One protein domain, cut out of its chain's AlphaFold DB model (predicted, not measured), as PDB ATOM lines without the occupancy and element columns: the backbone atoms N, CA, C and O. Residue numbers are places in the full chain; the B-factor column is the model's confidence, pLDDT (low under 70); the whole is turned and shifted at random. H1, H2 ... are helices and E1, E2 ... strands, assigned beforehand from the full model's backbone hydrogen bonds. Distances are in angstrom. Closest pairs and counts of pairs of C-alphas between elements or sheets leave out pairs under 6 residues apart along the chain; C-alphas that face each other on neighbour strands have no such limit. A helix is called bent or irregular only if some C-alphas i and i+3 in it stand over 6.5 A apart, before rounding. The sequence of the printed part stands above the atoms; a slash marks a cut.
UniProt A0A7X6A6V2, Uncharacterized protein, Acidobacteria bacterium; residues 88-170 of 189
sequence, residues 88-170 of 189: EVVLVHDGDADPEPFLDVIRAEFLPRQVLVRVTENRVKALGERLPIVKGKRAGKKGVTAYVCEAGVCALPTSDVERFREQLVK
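Overview. This is residues 88 to 170 of the 189 residues of an uncharacterized protein of Acidobacteria bacterium (UniProt A0A7X6A6V2). A three-stranded sheet has H1 and H3 side by side over one face and H2 on the other. The 83 printed residues run E1 H1 E2 H2 E3 H3, class mixed; the mixed sheet's order is E2 E1 E3. It is compact, radius of gyration of the C-alphas 11.7 A, spanning 31 by 27 by 20 A.

Along the chain. E1 is residues 88 to 93, from C-alpha 88 at (19.501, 3.738, -43.198); E2, 114 to 120, and E3, 144 to 150, are each 20.1 A long. H1 is residues 100 to 108, H2 is residues 121 to 128, irregular with C-alphas 122 and 125 7.1 A apart, and H3 is residues 161 to 169, with C-alpha 169 at (10.658, 12.078, -47.517).

Arrangement. E1 is parallel to E2, N 91 and O 117 2.8 A apart, and antiparallel to E3, N 90 and O 147 2.9 A apart. E1, H1, E2 form a strand-helix-strand unit, parallel neighbours joined through a helix, with a right-handed crossover. H1 and H3 touch, closest C-alphas Phe 102 and Val 161, 6.0 A. O i to N i+4 pairs are within hydrogen-bond range throughout H3, 4 of 5 in H1, 2 of 4 in H2.

Size, cuts and confidence. The printed part has no cut; H2 to E3 is a long link; no printed residue is under 70 in pLDDT.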
ATOM      1  N   GLU A  88      18.085   3.638 -43.526       96.88
ATOM      2  CA  GLU A  88      19.501   3.738 -43.198       96.88
ATOM      3  C   GLU A  88      20.064   4.982 -43.878       96.88
ATOM      4  O   GLU A  88      20.201   5.028 -45.104       96.88
ATOM      5  N   VAL A  89      20.397   5.996 -43.087       98.06
ATOM      6  CA  VAL A  89      21.008   7.224 -43.589       98.06
ATOM      7  C   VAL A  89      22.491   7.209 -43.253       98.06
ATOM      8  O   VAL A  89      22.874   7.142 -42.084       98.06
ATOM      9  N   VAL A  90      23.342   7.292 -44.273       98.50
ATOM     10  CA  VAL A  90      24.791   7.431 -44.093       98.50
ATOM     11  C   VAL A  90      25.272   8.699 -44.779       98.50
ATOM     12  O   VAL A  90      25.118   8.848 -45.988       98.50
ATOM     13  N   LEU A  91      25.887   9.589 -44.005       98.44
ATOM     14  CA  LEU A  91      26.568  10.782 -44.491       98.44
ATOM     15  C   LEU A  91      28.075  10.533 -44.432       98.44
ATOM     16  O   LEU A  91      28.646  10.419 -43.342       98.44
ATOM     17  N   VAL A  92      28.708  10.427 -45.599       98.44
ATOM     18  CA  VAL A  92      30.168  10.341 -45.711       98.44
ATOM     19  C   VAL A  92      30.702  11.711 -46.095       98.44
ATOM     20  O   VAL A  92      30.241  12.273 -47.087       98.44
ATOM     21  N   HIS A  93      31.659  12.236 -45.333       96.81
ATOM     22  CA  HIS A  93      32.329  13.498 -45.655       96.81
ATOM     23  C   HIS A  93      33.852  13.339 -45.718       96.81
ATOM     24  O   HIS A  93      34.408  12.467 -45.053       96.81
ATOM     25  N   ASP A  94      34.533  14.139 -46.529       94.44
ATOM     26  CA  ASP A  94      35.991  14.057 -46.735       94.44
ATOM     27  C   ASP A  94      36.821  14.526 -45.523       94.44
ATOM     28  O   ASP A  94      37.975  14.130 -45.371       94.44
ATOM     29  N   GLY A  95      36.206  15.281 -44.613       91.38
ATOM     30  CA  GLY A  95      36.813  15.793 -43.383       91.38
ATOM     31  C   GLY A  95      36.777  17.315 -43.302       91.38
ATOM     32  O   GLY A  95      36.560  17.837 -42.212       91.38
ATOM     33  N   ASP A  96      36.889  17.989 -44.447       91.19
ATOM     34  CA  ASP A  96      36.858  19.452 -44.557       91.19
ATOM     35  C   ASP A  96      35.449  19.963 -44.875       91.19
ATOM     36  O   ASP A  96      35.064  21.060 -44.472       91.19
ATOM     37  N   ALA A  97      34.660  19.162 -45.592       94.56
ATOM     38  CA  ALA A  97      33.308  19.525 -45.963       94.56
ATOM     39  C   ALA A  97      32.334  19.433 -44.782       94.56
ATOM     40  O   ALA A  97      32.328  18.454 -44.026       94.56
ATOM     41  N   ASP A  98      31.471  20.444 -44.676       94.56
ATOM     42  CA  ASP A  98      30.460  20.557 -43.631       94.56
ATOM     43  C   ASP A  98      29.213  19.701 -43.946       94.56
ATOM     44  O   ASP A  98      28.531  19.945 -44.948       94.56
ATOM     45  N   PRO A  99      28.882  18.691 -43.118       96.00
ATOM     46  CA  PRO A  99      27.680  17.882 -43.286       96.00
ATOM     47  C   PRO A  99      26.405  18.542 -42.736       96.00
ATOM     48  O   PRO A  99      25.330  17.955 -42.884       96.00
ATOM     49  N   GLU A 100      26.488  19.717 -42.104       97.12
ATOM     50  CA  GLU A 100      25.355  20.367 -41.437       97.12
ATOM     51  C   GLU A 100      24.133  20.607 -42.340       97.12
ATOM     52  O   GLU A 100      23.032  20.256 -41.912       97.12
ATOM     53  N   PRO A 101      24.267  21.033 -43.616       97.44
ATOM     54  CA  PRO A 101      23.109  21.204 -44.498       97.44
ATOM     55  C   PRO A 101      22.271  19.929 -44.681       97.44
ATOM     56  O   PRO A 101      21.054  19.994 -44.835       97.44
ATOM     57  N   PHE A 102      22.898  18.747 -44.633       97.75
ATOM     58  CA  PHE A 102      22.183  17.467 -44.677       97.75
ATOM     59  C   PHE A 102      21.545  17.131 -43.326       97.75
ATOM     60  O   PHE A 102      20.449  16.574 -43.279       97.75
ATOM     61  N   LEU A 103      22.213  17.462 -42.218       97.69
ATOM     62  CA  LEU A 103      21.681  17.247 -40.872       97.69
ATOM     63  C   LEU A 103      20.455  18.128 -40.603       97.69
ATOM     64  O   LEU A 103      19.509  17.656 -39.975       97.69
ATOM     65  N   ASP A 104      20.423  19.350 -41.128       98.06
ATOM     66  CA  ASP A 104      19.272  20.250 -41.019       98.06
ATOM     67  C   ASP A 104      18.034  19.700 -41.724       98.06
ATOM     68  O   ASP A 104      16.936  19.762 -41.168       98.06
ATOM     69  N   VAL A 105      18.200  19.065 -42.890       97.50
ATOM     70  CA  VAL A 105      17.105  18.330 -43.544       97.50
ATOM     71  C   VAL A 105      16.573  17.235 -42.620       97.50
ATOM     72  O   VAL A 105      15.372  17.157 -42.397       97.50
ATOM     73  N   ILE A 106      17.452  16.419 -42.027       96.56
ATOM     74  CA  ILE A 106      17.031  15.323 -41.138       96.56
ATOM     75  C   ILE A 106      16.278  15.850 -39.909       96.56
ATOM     76  O   ILE A 106      15.327  15.218 -39.463       96.56
ATOM     77  N   ARG A 107      16.701  16.988 -39.346       96.00
ATOM     78  CA  ARG A 107      16.065  17.599 -38.166       96.00
ATOM     79  C   ARG A 107      14.723  18.256 -38.481       96.00
ATOM     80  O   ARG A 107      13.877  18.328 -37.596       96.00
ATOM     81  N   ALA A 108      14.548  18.756 -39.703       95.88
ATOM     82  CA  ALA A 108      13.316  19.407 -40.137       95.88
ATOM     83  C   ALA A 108      12.192  18.410 -40.467       95.88
ATOM     84  O   ALA A 108      11.020  18.777 -40.429       95.88
ATOM     85  N   GLU A 109      12.539  17.164 -40.793       93.38
ATOM     86  CA  GLU A 109      11.590  16.140 -41.227       93.38
ATOM     87  C   GLU A 109      11.193  15.195 -40.085       93.38
ATOM     88  O   GLU A 109      12.018  14.754 -39.280       93.38
ATOM     89  N   PHE A 110       9.915  14.806 -40.036       91.06
ATOM     90  CA  PHE A 110       9.457  13.784 -39.096       91.06
ATOM     91  C   PHE A 110       9.779  12.378 -39.622       91.06
ATOM     92  O   PHE A 110       9.070  11.829 -40.466       91.06
ATOM     93  N   LEU A 111      10.855  11.781 -39.102       91.56
ATOM     94  CA  LEU A 111      11.398  10.495 -39.557       91.56
ATOM     95  C   LEU A 111      11.416   9.470 -38.408       91.56
ATOM     96  O   LEU A 111      12.474   9.195 -37.837       91.56
ATOM     97  N   PRO A 112      10.260   8.881 -38.043       90.81
ATOM     98  CA  PRO A 112      10.153   8.001 -36.873       90.81
ATOM     99  C   PRO A 112      10.935   6.687 -37.028       90.81
ATOM    100  O   PRO A 112      11.312   6.059 -36.039       90.81
ATOM    101  N   ARG A 113      11.212   6.278 -38.272       94.31
ATOM    102  CA  ARG A 113      11.868   5.012 -38.615       94.31
ATOM    103  C   ARG A 113      13.169   5.263 -39.359       94.31
ATOM    104  O   ARG A 113      13.242   5.093 -40.574       94.31
ATOM    105  N   GLN A 114      14.200   5.684 -38.636       95.12
ATOM    106  CA  GLN A 114      15.524   5.864 -39.223       95.12
ATOM    107  C   GLN A 114      16.668   5.520 -38.271       95.12
ATOM    108  O   GLN A 114      16.539   5.602 -37.046       95.12
ATOM    109  N   VAL A 115      17.819   5.223 -38.867       97.12
ATOM    110  CA  VAL A 115      19.130   5.297 -38.221       97.12
ATOM    111  C   VAL A 115      20.042   6.204 -39.036       97.12
ATOM    112  O   VAL A 115      19.941   6.260 -40.259       97.12
ATOM    113  N   LEU A 116      20.941   6.909 -38.352       97.62
ATOM    114  CA  LEU A 116      21.871   7.853 -38.962       97.62
ATOM    115  C   LEU A 116      23.305   7.500 -38.574       97.62
ATOM    116  O   LEU A 116      23.616   7.346 -37.393       97.62
ATOM    117  N   VAL A 117      24.189   7.445 -39.567       98.25
ATOM    118  CA  VAL A 117      25.637   7.385 -39.374       98.25
ATOM    119  C   VAL A 117      26.288   8.543 -40.112       98.25
ATOM    120  O   VAL A 117      26.143   8.682 -41.322       98.25
ATOM    121  N   ARG A 118      27.061   9.350 -39.386       97.69
ATOM    122  CA  ARG A 118      27.980  10.336 -39.960       97.69
ATOM    123  C   ARG A 118      29.404   9.821 -39.817       97.69
ATOM    124  O   ARG A 118      29.803   9.432 -38.717       97.69
ATOM    125  N   VAL A 119      30.166   9.818 -40.903       97.81
ATOM    126  CA  VAL A 119      31.520   9.261 -40.916       97.81
ATOM    127  C   VAL A 119      32.428  10.039 -41.866       97.81
ATOM    128  O   VAL A 119      32.011  10.434 -42.951       97.81
ATOM    129  N   THR A 120      33.682  10.238 -41.467       97.25
ATOM    130  CA  THR A 120      34.723  10.752 -42.362       97.25
ATOM    131  C   THR A 120      35.188   9.652 -43.318       97.25
ATOM    132  O   THR A 120      35.268   8.484 -42.927       97.25
ATOM    133  N   GLU A 121      35.544   9.988 -44.555       96.19
ATOM    134  CA  GLU A 121      35.922   9.007 -45.580       96.19
ATOM    135  C   GLU A 121      37.070   8.091 -45.121       96.19
ATOM    136  O   GLU A 121      36.989   6.867 -45.245       96.19
ATOM    137  N   ASN A 122      38.084   8.654 -44.459       95.88
ATOM    138  CA  ASN A 122      39.213   7.898 -43.905       95.88
ATOM    139  C   ASN A 122      38.823   6.873 -42.816       95.88
ATOM    140  O   ASN A 122      39.603   5.967 -42.516       95.88
ATOM    141  N   ARG A 123      37.624   6.973 -42.227       97.06
ATOM    142  CA  ARG A 123      37.110   6.049 -41.202       97.06
ATOM    143  C   ARG A 123      36.092   5.049 -41.734       97.06
ATOM    144  O   ARG A 123      35.753   4.121 -40.999       97.06
ATOM    145  N   VAL A 124      35.648   5.176 -42.986       97.62
ATOM    146  CA  VAL A 124      34.670   4.261 -43.601       97.62
ATOM    147  C   VAL A 124      35.125   2.812 -43.482       97.62
ATOM    148  O   VAL A 124      34.342   1.970 -43.052       97.62
ATOM    149  N   LYS A 125      36.387   2.509 -43.820       96.81
ATOM    150  CA  LYS A 125      36.906   1.133 -43.768       96.81
ATOM    151  C   LYS A 125      36.838   0.564 -42.350       96.81
ATOM    152  O   LYS A 125      36.283  -0.507 -42.152       96.81
ATOM    153  N   ALA A 126      37.359   1.297 -41.366       97.06
ATOM    154  CA  ALA A 126      37.393   0.846 -39.975       97.06
ATOM    155  C   ALA A 126      35.991   0.722 -39.357       97.06
ATOM    156  O   ALA A 126      35.721  -0.220 -38.615       97.06
ATOM    157  N   LEU A 127      35.087   1.662 -39.658       96.88
ATOM    158  CA  LEU A 127      33.716   1.624 -39.152       96.88
ATOM    159  C   LEU A 127      32.876   0.553 -39.858       96.88
ATOM    160  O   LEU A 127      32.048  -0.078 -39.208       96.88
ATOM    161  N   GLY A 128      33.119   0.310 -41.147       96.94
ATOM    162  CA  GLY A 128      32.422  -0.682 -41.966       96.94
ATOM    163  C   GLY A 128      32.584  -2.128 -41.489       96.94
ATOM    164  O   GLY A 128      31.708  -2.945 -41.754       96.94
ATOM    165  N   GLU A 129      33.647  -2.438 -40.740       95.75
ATOM    166  CA  GLU A 129      33.819  -3.745 -40.081       95.75
ATOM    167  C   GLU A 129      32.818  -3.967 -38.934       95.75
ATOM    168  O   GLU A 129      32.504  -5.100 -38.583       95.75
ATOM    169  N   ARG A 130      32.308  -2.883 -38.336       95.31
ATOM    170  CA  ARG A 130      31.338  -2.926 -37.227       95.31
ATOM    171  C   ARG A 130      29.922  -2.587 -37.677       95.31
ATOM    172  O   ARG A 130      28.968  -3.111 -37.111       95.31
ATOM    173  N   LEU A 131      29.798  -1.686 -38.651       96.94
ATOM    174  CA  LEU A 131      28.547  -1.196 -39.217       96.94
ATOM    175  C   LEU A 131      28.532  -1.508 -40.722       96.94
ATOM    176  O   LEU A 131      28.963  -0.667 -41.519       96.94
ATOM    177  N   PRO A 132      28.053  -2.694 -41.142       95.69
ATOM    178  CA  PRO A 132      28.043  -3.099 -42.547       95.69
ATOM    179  C   PRO A 132      27.343  -2.099 -43.468       95.69
ATOM    180  O   PRO A 132      27.764  -1.932 -44.612       95.69
ATOM    181  N   ILE A 133      26.361  -1.351 -42.948       96.12
ATOM    182  CA  ILE A 133      25.676  -0.277 -43.674       96.12
ATOM    183  C   ILE A 133      26.615   0.844 -44.140       96.12
ATOM    184  O   ILE A 133      26.208   1.653 -44.953       96.12
ATOM    185  N   VAL A 134      27.855   0.937 -43.651       97.69
ATOM    186  CA  VAL A 134      28.847   1.949 -44.070       97.69
ATOM    187  C   VAL A 134      29.760   1.425 -45.189       97.69
ATOM    188  O   VAL A 134      30.389   2.206 -45.906       97.69
ATOM    189  N   LYS A 135      29.844   0.103 -45.373       96.19
ATOM    190  CA  LYS A 135      30.847  -0.540 -46.229       96.19
ATOM    191  C   LYS A 135      30.723  -0.098 -47.692       96.19
ATOM    192  O   LYS A 135      29.644  -0.102 -48.275       96.19
ATOM    193  N   GLY A 136      31.853   0.276 -48.293       94.44
ATOM    194  CA  GLY A 136      31.934   0.665 -49.709       94.44
ATOM    195  C   GLY A 136      31.359   2.047 -50.051       94.44
ATOM    196  O   GLY A 136      31.372   2.435 -51.222       94.44
ATOM    197  N   LYS A 137      30.870   2.805 -49.061       97.19
ATOM    198  CA  LYS A 137      30.442   4.198 -49.239       97.19
ATOM    199  C   LYS A 137      31.655   5.128 -49.252       97.19
ATOM    200  O   LYS A 137      32.685   4.807 -48.678       97.19
ATOM    201  N   ARG A 138      31.556   6.264 -49.934       97.00
ATOM    202  CA  ARG A 138      32.668   7.208 -50.115       97.00
ATOM    203  C   ARG A 138      32.152   8.633 -50.180       97.00
ATOM    204  O   ARG A 138      30.989   8.834 -50.536       97.00
ATOM    205  N   ALA A 139      33.007   9.599 -49.867       95.00
ATOM    206  CA  ALA A 139      32.676  10.981 -50.165       95.00
ATOM    207  C   ALA A 139      32.771  11.190 -51.685       95.00
ATOM    208  O   ALA A 139      33.588  10.596 -52.394       95.00
ATOM    209  N   GLY A 140      31.853  11.979 -52.223       86.19
ATOM    210  CA  GLY A 140      31.873  12.422 -53.607       86.19
ATOM    211  C   GLY A 140      32.787  13.630 -53.776       86.19
ATOM    212  O   GLY A 140      33.249  14.233 -52.814       86.19
ATOM    213  N   LYS A 141      32.975  14.068 -55.024       78.44
ATOM    214  CA  LYS A 141      33.825  15.229 -55.355       78.44
ATOM    215  C   LYS A 141      33.387  16.556 -54.708       78.44
ATOM    216  O   LYS A 141      34.148  17.511 -54.742       78.44
ATOM    217  N   LYS A 142      32.157  16.632 -54.188       78.81
ATOM    218  CA  LYS A 142      31.594  17.808 -53.502       78.81
ATOM    219  C   LYS A 142      31.705  17.713 -51.969       78.81
ATOM    220  O   LYS A 142      30.976  18.399 -51.263       78.81
ATOM    221  N   GLY A 143      32.556  16.826 -51.459       90.38
ATOM    222  CA  GLY A 143      32.951  16.770 -50.055       90.38
ATOM    223  C   GLY A 143      32.000  16.029 -49.117       90.38
ATOM    224  O   GLY A 143      32.473  15.271 -48.281       90.38
ATOM    225  N   VAL A 144      30.676  16.140 -49.288       97.50
ATOM    226  CA  VAL A 144      29.682  15.323 -48.557       97.50
ATOM    227  C   VAL A 144      28.860  14.491 -49.531       97.50
ATOM    228  O   VAL A 144      28.408  14.988 -50.563       97.50
ATOM    229  N   THR A 145      28.631  13.219 -49.214       98.31
ATOM    230  CA  THR A 145      27.702  12.352 -49.944       98.31
ATOM    231  C   THR A 145      26.765  11.644 -48.984       98.31
ATOM    232  O   THR A 145      27.192  10.934 -48.071       98.31
ATOM    233  N   ALA A 146      25.474  11.821 -49.235       98.31
ATOM    234  CA  ALA A 146      24.404  11.141 -48.546       98.31
ATOM    235  C   ALA A 146      24.009   9.853 -49.271       98.31
ATOM    236  O   ALA A 146      23.909   9.790 -50.501       98.31
ATOM    237  N   TYR A 147      23.747   8.834 -48.467       98.25
ATOM    238  CA  TYR A 147      23.174   7.569 -48.876       98.25
ATOM    239  C   TYR A 147      21.908   7.344 -48.063       98.25
ATOM    240  O   TYR A 147      21.967   7.353 -46.835       98.25
ATOM    241  N   VAL A 148      20.795   7.105 -48.749       97.81
ATOM    242  CA  VAL A 148      19.527   6.697 -48.138       97.81
ATOM    243  C   VAL A 148      19.222   5.294 -48.633       97.81
ATOM    244  O   VAL A 148      19.058   5.086 -49.838       97.81
ATOM    245  N   CYS A 149      19.202   4.332 -47.718       95.50
ATOM    246  CA  CYS A 149      18.908   2.939 -48.022       95.50
ATOM    247  C   CYS A 149      17.695   2.457 -47.237       95.50
ATOM    248  O   CYS A 149      17.403   2.943 -46.148       95.50
ATOM    249  N   GLU A 150      16.976   1.504 -47.808       92.00
ATOM    250  CA  GLU A 150      15.789   0.909 -47.215       92.00
ATOM    251  C   GLU A 150      15.712  -0.551 -47.667       92.00
ATOM    252  O   GLU A 150      15.907  -0.847 -48.846       92.00
ATOM    253  N   ALA A 151      15.488  -1.476 -46.729       87.31
ATOM    254  CA  ALA A 151      15.430  -2.916 -47.009       87.31
ATOM    255  C   ALA A 151      16.629  -3.448 -47.838       87.31
ATOM    256  O   ALA A 151      16.470  -4.294 -48.717       87.31
ATOM    257  N   GLY A 152      17.838  -2.938 -47.570       86.44
ATOM    258  CA  GLY A 152      19.070  -3.336 -48.261       86.44
ATOM    259  C   GLY A 152      19.277  -2.711 -49.646       86.44
ATOM    260  O   GLY A 152      20.284  -2.996 -50.294       86.44
ATOM    261  N   VAL A 153      18.372  -1.841 -50.101       91.88
ATOM    262  CA  VAL A 153      18.475  -1.142 -51.387       91.88
ATOM    263  C   VAL A 153      18.717   0.341 -51.143       91.88
ATOM    264  O   VAL A 153      17.956   1.001 -50.442       91.88
ATOM    265  N   CYS A 154      19.781   0.883 -51.733       94.75
ATOM    266  CA  CYS A 154      20.093   2.306 -51.644       94.75
ATOM    267  C   CYS A 154      19.568   3.070 -52.859       94.75
ATOM    268  O   CYS A 154      19.712   2.618 -53.997       94.75
ATOM    269  N   ALA A 155      19.047   4.273 -52.625       96.50
ATOM    270  CA  ALA A 155      18.898   5.265 -53.679       96.50
ATOM    271  C   ALA A 155      20.275   5.662 -54.250       96.50
ATOM    272  O   ALA A 155      21.324   5.392 -53.653       96.50
ATOM    273  N   LEU A 156      20.274   6.331 -55.408       96.44
ATOM    274  CA  LEU A 156      21.507   6.874 -55.976       96.44
ATOM    275  C   LEU A 156      22.163   7.844 -54.976       96.44
ATOM    276  O   LEU A 156      21.480   8.761 -54.514       96.44
ATOM    277  N   PRO A 157      23.460   7.682 -54.656       97.44
ATOM    278  CA  PRO A 157      24.149   8.566 -53.722       97.44
ATOM    279  C   PRO A 157      24.115  10.005 -54.229       97.44
ATOM    280  O   PRO A 157      24.269  10.239 -55.429       97.44
ATOM    281  N   THR A 158      23.944  10.965 -53.327       97.25
ATOM    282  CA  THR A 158      23.800  12.373 -53.705       97.25
ATOM    283  C   THR A 158      24.652  13.290 -52.838       97.25
ATOM    284  O   THR A 158      24.777  13.094 -51.635       97.25
ATOM    285  N   SER A 159      25.239  14.304 -53.469       96.94
ATOM    286  CA  SER A 159      25.860  15.458 -52.802       96.94
ATOM    287  C   SER A 159      24.992  16.716 -52.918       96.94
ATOM    288  O   SER A 159      25.446  17.814 -52.617       96.94
ATOM    289  N   ASP A 160      23.770  16.564 -53.420       96.75
ATOM    290  CA  ASP A 160      22.762  17.612 -53.520       96.75
ATOM    291  C   ASP A 160      21.752  17.450 -52.374       96.75
ATOM    292  O   ASP A 160      21.207  16.356 -52.176       96.75
ATOM    293  N   VAL A 161      21.564  18.524 -51.603       96.50
ATOM    294  CA  VAL A 161      20.754  18.547 -50.375       96.50
ATOM    295  C   VAL A 161      19.262  18.408 -50.684       96.50
ATOM    296  O   VAL A 161      18.561  17.677 -49.984       96.50
ATOM    297  N   GLU A 162      18.779  19.023 -51.764       96.50
ATOM    298  CA  GLU A 162      17.371  18.918 -52.163       96.50
ATOM    299  C   GLU A 162      17.060  17.511 -52.666       96.50
ATOM    300  O   GLU A 162      16.084  16.885 -52.249       96.50
ATOM    301  N   ARG A 163      17.963  16.927 -53.458       96.94
ATOM    302  CA  ARG A 163      17.846  15.525 -53.862       96.94
ATOM    303  C   ARG A 163      17.879  14.578 -52.665       96.94
ATOM    304  O   ARG A 163      17.195  13.556 -52.678       96.94
ATOM    305  N   PHE A 164      18.678  14.882 -51.643       97.06
ATOM    306  CA  PHE A 164      18.691  14.113 -50.402       97.06
ATOM    307  C   PHE A 164      17.348  14.206 -49.670       97.06
ATOM    308  O   PHE A 164      16.808  13.168 -49.290       97.06
ATOM    309  N   ARG A 165      16.765  15.408 -49.554       96.75
ATOM    310  CA  ARG A 165      15.422  15.602 -48.988       96.75
ATOM    311  C   ARG A 165      14.388  14.749 -49.716       96.75
ATOM    312  O   ARG A 165      13.678  13.991 -49.064       96.75
ATOM    313  N   GLU A 166      14.357  14.781 -51.050       95.75
ATOM    314  CA  GLU A 166      13.442  13.955 -51.854       95.75
ATOM    315  C   GLU A 166      13.576  12.453 -51.556       95.75
ATOM    316  O   GLU A 166      12.579  11.736 -51.462       95.75
ATOM    317  N   GLN A 167      14.808  11.951 -51.425       95.44
ATOM    318  CA  GLN A 167      15.063  10.544 -51.092       95.44
ATOM    319  C   GLN A 167      14.591  10.189 -49.678       95.44
ATOM    320  O   GLN A 167      14.151   9.061 -49.436       95.44
ATOM    321  N   LEU A 168      14.682  11.148 -48.758       93.25
ATOM    322  CA  LEU A 168      14.361  10.978 -47.350       93.25
ATOM    323  C   LEU A 168      12.848  10.987 -47.095       93.25
ATOM    324  O   LEU A 168      12.359  10.123 -46.372       93.25
ATOM    325  N   VAL A 169      12.109  11.903 -47.730       89.81
ATOM    326  CA  VAL A 169      10.658  12.078 -47.517       89.81
ATOM    327  C   VAL A 169       9.791  11.165 -48.379       89.81
ATOM    328  O   VAL A 169       8.581  11.091 -48.164       89.81
ATOM    329  N   LYS A 170      10.376  10.461 -49.357       80.38
ATOM    330  CA  LYS A 170       9.628   9.513 -50.189       80.38
ATOM    331  C   LYS A 170       8.884   8.502 -49.304       80.38
ATOM    332  O   LYS A 170       9.556   7.795 -48.534       80.38
TER     333      LYS A 170